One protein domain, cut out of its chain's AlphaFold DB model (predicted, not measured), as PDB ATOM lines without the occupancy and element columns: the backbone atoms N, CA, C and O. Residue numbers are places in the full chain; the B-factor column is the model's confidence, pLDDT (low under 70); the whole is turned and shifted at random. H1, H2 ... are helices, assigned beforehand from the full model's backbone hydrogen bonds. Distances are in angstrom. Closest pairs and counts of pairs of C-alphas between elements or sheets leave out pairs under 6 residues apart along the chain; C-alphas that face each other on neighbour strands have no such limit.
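Overview. This is residues 2 to 44 of the 45 residues of an uncharacterized protein of Xanthomonas oryzae pv. oryzicola (UniProt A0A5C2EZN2). The printed part traces a wide, flat and open U: H1 lies at the far end of one side, H2 makes the base, and H3 ends the other side, with the links of residues 12 to 18 and 28 to 33 as the two sides between them. The middle of the U is empty, and residues 33 to 44, with H3, stick out. The printed part has 43 residues with three named helices, in the order H1, H2, H3, and no named strand; the class is all helix. It is only just loose, close to extended, with a radius of gyration of the C-alphas of 13.8 A and spans of 34 by 30 by 12 A.

Along the chain. H1, the longest helix by residues, is residues 2 to 11, and runs 14.3 A from C-alpha 2 at (-26.765, -44.444, 21.351) to C-alpha 11. H2 is residues 19 to 27, 12.3 A long, with C-alpha 19 at (-29.182, -20.376, 28.108). H3 is residues 34 to 42, 12.4 A long, ending with C-alpha 42 at (-53.191, -32.790, 35.674).

Arrangement. H1 is apart from H2 and from H3, with no C-alpha of either within 8 A. H2 and H3 are apart too, with no C-alpha of the one within 8 A of the other. Residues 6 to 12, of which 6 to 11 belong to H1, stand free, as do residues 14 to 19 and residues 33 to 44, of which 34 to 42 belong to H3. In H1, H2 and H3 every O i to N i+4 pair is within hydrogen-bond range.

Size, cuts and confidence. The C-alphas of Arg 2 and Arg 44 are the two farthest apart, at 36.8 A. The printed part has no cut. The links H1 to H2, of 7 residues, and H2 to H3, of 6 residues, are short. The mean pLDDT of the printed part is 85.3; residues 2 to 3, 5, 7, 9 to 10 and 44 are under 70.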
ATOM      1  N   ARG A   2     -25.762 -43.767  20.490       59.38
ATOM      2  CA  ARG A   2     -26.765 -44.444  21.351       59.38
ATOM      3  C   ARG A   2     -26.672 -44.101  22.854       59.38
ATOM      4  O   ARG A   2     -27.697 -43.949  23.504       59.38
ATOM      5  N   LEU A   3     -25.459 -43.907  23.378       68.56
ATOM      6  CA  LEU A   3     -25.221 -43.516  24.778       68.56
ATOM      7  C   LEU A   3     -25.627 -42.063  25.081       68.56
ATOM      8  O   LEU A   3     -26.112 -41.773  26.166       68.56
ATOM      9  N   MET A   4     -25.498 -41.162  24.103       70.00
ATOM     10  CA  MET A   4     -25.889 -39.754  24.235       70.00
ATOM     11  C   MET A   4     -27.413 -39.612  24.330       70.00
ATOM     12  O   MET A   4     -27.916 -38.900  25.190       70.00
ATOM     13  N   MET A   5     -28.150 -40.366  23.508       68.00
ATOM     14  CA  MET A   5     -29.612 -40.431  23.590       68.00
ATOM     15  C   MET A   5     -30.100 -41.074  24.891       68.00
ATOM     16  O   MET A   5     -31.103 -40.627  25.438       68.00
ATOM     17  N   ALA A   6     -29.414 -42.102  25.399       71.88
ATOM     18  CA  ALA A   6     -29.747 -42.708  26.691       71.88
ATOM     19  C   ALA A   6     -29.518 -41.726  27.857       71.88
ATOM     20  O   ALA A   6     -30.342 -41.644  28.764       71.88
ATOM     21  N   GLY A   7     -28.445 -40.930  27.794       69.50
ATOM     22  CA  GLY A   7     -28.175 -39.859  28.755       69.50
ATOM     23  C   GLY A   7     -29.239 -38.760  28.730       69.50
ATOM     24  O   GLY A   7     -29.759 -38.407  29.781       69.50
ATOM     25  N   ILE A   8     -29.633 -38.287  27.542       73.12
ATOM     26  CA  ILE A   8     -30.695 -37.276  27.393       73.12
ATOM     27  C   ILE A   8     -32.045 -37.796  27.903       73.12
ATOM     28  O   ILE A   8     -32.800 -37.043  28.506       73.12
ATOM     29  N   GLN A   9     -32.353 -39.077  27.695       66.50
ATOM     30  CA  GLN A   9     -33.601 -39.675  28.180       66.50
ATOM     31  C   GLN A   9     -33.652 -39.798  29.708       66.50
ATOM     32  O   GLN A   9     -34.721 -39.637  30.286       66.50
ATOM     33  N   CYS A  10     -32.519 -40.085  30.356       64.81
ATOM     34  CA  CYS A  10     -32.478 -40.340  31.797       64.81
ATOM     35  C   CYS A  10     -32.226 -39.066  32.623       64.81
ATOM     36  O   CYS A  10     -32.811 -38.886  33.685       64.81
ATOM     37  N   LEU A  11     -31.361 -38.174  32.129       71.56
ATOM     38  CA  LEU A  11     -30.912 -36.965  32.833       71.56
ATOM     39  C   LEU A  11     -31.502 -35.674  32.243       71.56
ATOM     40  O   LEU A  11     -31.390 -34.610  32.842       71.56
ATOM     41  N   GLY A  12     -32.136 -35.753  31.072       70.75
ATOM     42  CA  GLY A  12     -32.555 -34.582  30.310       70.75
ATOM     43  C   GLY A  12     -31.408 -33.938  29.524       70.75
ATOM     44  O   GLY A  12     -30.252 -34.364  29.563       70.75
ATOM     45  N   MET A  13     -31.733 -32.880  28.776       77.62
ATOM     46  CA  MET A  13     -30.719 -31.987  28.212       77.62
ATOM     47  C   MET A  13     -30.338 -30.933  29.247       77.62
ATOM     48  O   MET A  13     -31.168 -30.114  29.639       77.62
ATOM     49  N   HIS A  14     -29.069 -30.918  29.648       76.94
ATOM     50  CA  HIS A  14     -28.516 -29.832  30.448       76.94
ATOM     51  C   HIS A  14     -28.120 -28.682  29.524       76.94
ATOM     52  O   HIS A  14     -27.225 -28.814  28.688       76.94
ATOM     53  N   ALA A  15     -28.806 -27.554  29.666       83.00
ATOM     54  CA  ALA A  15     -28.436 -26.341  28.966       83.00
ATOM     55  C   ALA A  15     -27.161 -25.741  29.581       83.00
ATOM     56  O   ALA A  15     -26.952 -25.825  30.791       83.00
ATOM     57  N   ALA A  16     -26.332 -25.100  28.755       90.75
ATOM     58  CA  ALA A  16     -25.221 -24.301  29.257       90.75
ATOM     59  C   ALA A  16     -25.740 -23.161  30.151       90.75
ATOM     60  O   ALA A  16     -26.876 -22.692  29.987       90.75
ATOM     61  N   GLU A  17     -24.897 -22.684  31.064       91.25
ATOM     62  CA  GLU A  17     -25.214 -21.536  31.912       91.25
ATOM     63  C   GLU A  17     -25.679 -20.331  31.071       91.25
ATOM     64  O   GLU A  17     -25.199 -20.087  29.964       91.25
ATOM     65  N   GLY A  18     -26.694 -19.611  31.555       93.50
ATOM     66  CA  GLY A  18     -27.253 -18.444  30.864       93.50
ATOM     67  C   GLY A  18     -28.172 -18.749  29.672       93.50
ATOM     68  O   GLY A  18     -28.838 -17.837  29.176       93.50
ATOM     69  N   THR A  19     -28.303 -20.008  29.238       94.38
ATOM     70  CA  THR A  19     -29.182 -20.376  28.108       94.38
ATOM     71  C   THR A  19     -30.637 -19.967  28.345       94.38
ATOM     72  O   THR A  19     -31.273 -19.416  27.447       94.38
ATOM     73  N   VAL A  20     -31.160 -20.184  29.558       91.81
ATOM     74  CA  VAL A  20     -32.536 -19.802  29.925       91.81
ATOM     75  C   VAL A  20     -32.726 -18.290  29.822       91.81
ATOM     76  O   VAL A  20     -33.679 -17.837  29.194       91.81
ATOM     77  N   ALA A  21     -31.795 -17.507  30.373       94.81
ATOM     78  CA  ALA A  21     -31.852 -16.050  30.319       94.81
ATOM     79  C   ALA A  21     -31.839 -15.541  28.868       94.81
ATOM     80  O   ALA A  21     -32.662 -14.701  28.500       94.81
ATOM     81  N   LYS A  22     -30.973 -16.112  28.021       96.88
ATOM     82  CA  LYS A  22     -30.914 -15.787  26.591       96.88
ATOM     83  C   LYS A  22     -32.227 -16.110  25.874       96.88
ATOM     84  O   LYS A  22     -32.717 -15.286  25.107       96.88
ATOM     85  N   LEU A  23     -32.814 -17.280  26.129       94.75
ATOM     86  CA  LEU A  23     -34.095 -17.661  25.527       94.75
ATOM     87  C   LEU A  23     -35.234 -16.735  25.961       94.75
ATOM     88  O   LEU A  23     -36.029 -16.319  25.125       94.75
ATOM     89  N   GLN A  24     -35.302 -16.380  27.243       96.50
ATOM     90  CA  GLN A  24     -36.315 -15.451  27.749       96.50
ATOM     91  C   GLN A  24     -36.191 -14.065  27.116       96.50
ATOM     92  O   GLN A  24     -37.209 -13.468  26.769       96.50
ATOM     93  N   ALA A  25     -34.961 -13.580  26.916       97.88
ATOM     94  CA  ALA A  25     -34.709 -12.319  26.226       97.88
ATOM     95  C   ALA A  25     -35.185 -12.361  24.764       97.88
ATOM     96  O   ALA A  25     -35.849 -11.431  24.317       97.88
ATOM     97  N   ILE A  26     -34.915 -13.457  24.042       97.81
ATOM     98  CA  ILE A  26     -35.392 -13.652  22.659       97.81
ATOM     99  C   ILE A  26     -36.924 -13.699  22.598       97.81
ATOM    100  O   ILE A  26     -37.527 -13.132  21.693       97.81
ATOM    101  N   LEU A  27     -37.559 -14.380  23.551       96.19
ATOM    102  CA  LEU A  27     -39.011 -14.565  23.571       96.19
ATOM    103  C   LEU A  27     -39.778 -13.369  24.152       96.19
ATOM    104  O   LEU A  27     -41.004 -13.347  24.060       96.19
ATOM    105  N   GLY A  28     -39.094 -12.418  24.797       97.69
ATOM    106  CA  GLY A  28     -39.718 -11.278  25.474       97.69
ATOM    107  C   GLY A  28     -40.635 -11.665  26.641       97.69
ATOM    108  O   GLY A  28     -41.487 -10.876  27.041       97.69
ATOM    109  N   ARG A  29     -40.508 -12.890  27.171       95.75
ATOM    110  CA  ARG A  29     -41.341 -13.413  28.264       95.75
ATOM    111  C   ARG A  29     -40.594 -14.466  29.090       95.75
ATOM    112  O   ARG A  29     -39.708 -15.136  28.549       95.75
ATOM    113  N   PRO A  30     -40.957 -14.666  30.369       94.62
ATOM    114  CA  PRO A  30     -40.394 -15.745  31.173       94.62
ATOM    115  C   PRO A  30     -40.740 -17.119  30.582       94.62
ATOM    116  O   PRO A  30     -41.846 -17.336  30.074       94.62
ATOM    117  N   LEU A  31     -39.790 -18.055  30.652       93.00
ATOM    118  CA  LEU A  31     -40.038 -19.451  30.308       93.00
ATOM    119  C   LEU A  31     -40.812 -20.104  31.450       93.00
ATOM    120  O   LEU A  31     -40.537 -19.866  32.623       93.00
ATOM    121  N   ARG A  32     -41.777 -20.953  31.099       91.88
ATOM    122  CA  ARG A  32     -42.541 -21.717  32.083       91.88
ATOM    123  C   ARG A  32     -41.803 -23.016  32.425       91.88
ATOM    124  O   ARG A  32     -41.449 -23.743  31.492       91.88
ATOM    125  N   PRO A  33     -41.610 -23.352  33.711       89.62
ATOM    126  CA  PRO A  33     -41.070 -24.648  34.102       89.62
ATOM    127  C   PRO A  33     -41.972 -25.803  33.654       89.62
ATOM    128  O   PRO A  33     -43.199 -25.726  33.728       89.62
ATOM    129  N   HIS A  34     -41.362 -26.911  33.227       85.50
ATOM    130  CA  HIS A  34     -42.109 -28.097  32.802       85.50
ATOM    131  C   HIS A  34     -42.978 -28.673  33.933       85.50
ATOM    132  O   HIS A  34     -44.123 -29.043  33.694       85.50
ATOM    133  N   ALA A  35     -42.472 -28.685  35.172       87.25
ATOM    134  CA  ALA A  35     -43.218 -29.166  36.334       87.25
ATOM    135  C   ALA A  35     -44.508 -28.365  36.587       87.25
ATOM    136  O   ALA A  35     -45.549 -28.954  36.872       87.25
ATOM    137  N   ASP A  36     -44.461 -27.038  36.422       92.44
ATOM    138  CA  ASP A  36     -45.643 -26.185  36.567       92.44
ATOM    139  C   ASP A  36     -46.682 -26.491  35.485       92.44
ATOM    140  O   ASP A  36     -47.865 -26.621  35.795       92.44
ATOM    141  N   LEU A  37     -46.237 -26.688  34.238       90.44
ATOM    142  CA  LEU A  37     -47.112 -27.098  33.136       90.44
ATOM    143  C   LEU A  37     -47.801 -28.440  33.426       90.44
ATOM    144  O   LEU A  37     -49.009 -28.554  33.236       90.44
ATOM    145  N   VAL A  38     -47.050 -29.447  33.881       90.69
ATOM    146  CA  VAL A  38     -47.600 -30.776  34.193       90.69
ATOM    147  C   VAL A  38     -48.630 -30.679  35.315       90.69
ATOM    148  O   VAL A  38     -49.725 -31.213  35.165       90.69
ATOM    149  N   ARG A  39     -48.325 -29.950  36.395       94.12
ATOM    150  CA  ARG A  39     -49.258 -29.740  37.511       94.12
ATOM    151  C   ARG A  39     -50.545 -29.045  37.065       94.12
ATOM    152  O   ARG A  39     -51.624 -29.455  37.472       94.12
ATOM    153  N   GLU A  40     -50.449 -27.999  36.245       91.62
ATOM    154  CA  GLU A  40     -51.630 -27.315  35.700       91.62
ATOM    155  C   GLU A  40     -52.477 -28.237  34.815       91.62
ATOM    156  O   GLU A  40     -53.705 -28.163  34.857       91.62
ATOM    157  N   ALA A  41     -51.835 -29.082  34.008       93.25
ATOM    158  CA  ALA A  41     -52.518 -29.996  33.101       93.25
ATOM    159  C   ALA A  41     -53.233 -31.127  33.854       93.25
ATOM    160  O   ALA A  41     -54.371 -31.450  33.518       93.25
ATOM    161  N   THR A  42     -52.603 -31.699  34.882       94.31
ATOM    162  CA  THR A  42     -53.191 -32.790  35.674       94.31
ATOM    163  C   THR A  42     -54.230 -32.308  36.679       94.31
ATOM    164  O   THR A  42     -55.153 -33.049  36.974       94.31
ATOM    165  N   ALA A  43     -54.142 -31.065  37.163       89.81
ATOM    166  CA  ALA A  43     -55.165 -30.477  38.034       89.81
ATOM    167  C   ALA A  43     -56.497 -30.177  37.315       89.81
ATOM    168  O   ALA A  43     -57.481 -29.841  37.970       89.81
ATOM    169  N   ARG A  44     -56.522 -30.238  35.977       68.56
ATOM    170  CA  ARG A  44     -57.723 -30.046  35.145       68.56
ATOM    171  C   ARG A  44     -58.355 -31.363  34.671       68.56
ATOM    172  O   ARG A  44     -59.345 -31.297  33.944       68.56
TER     173      ARG A  44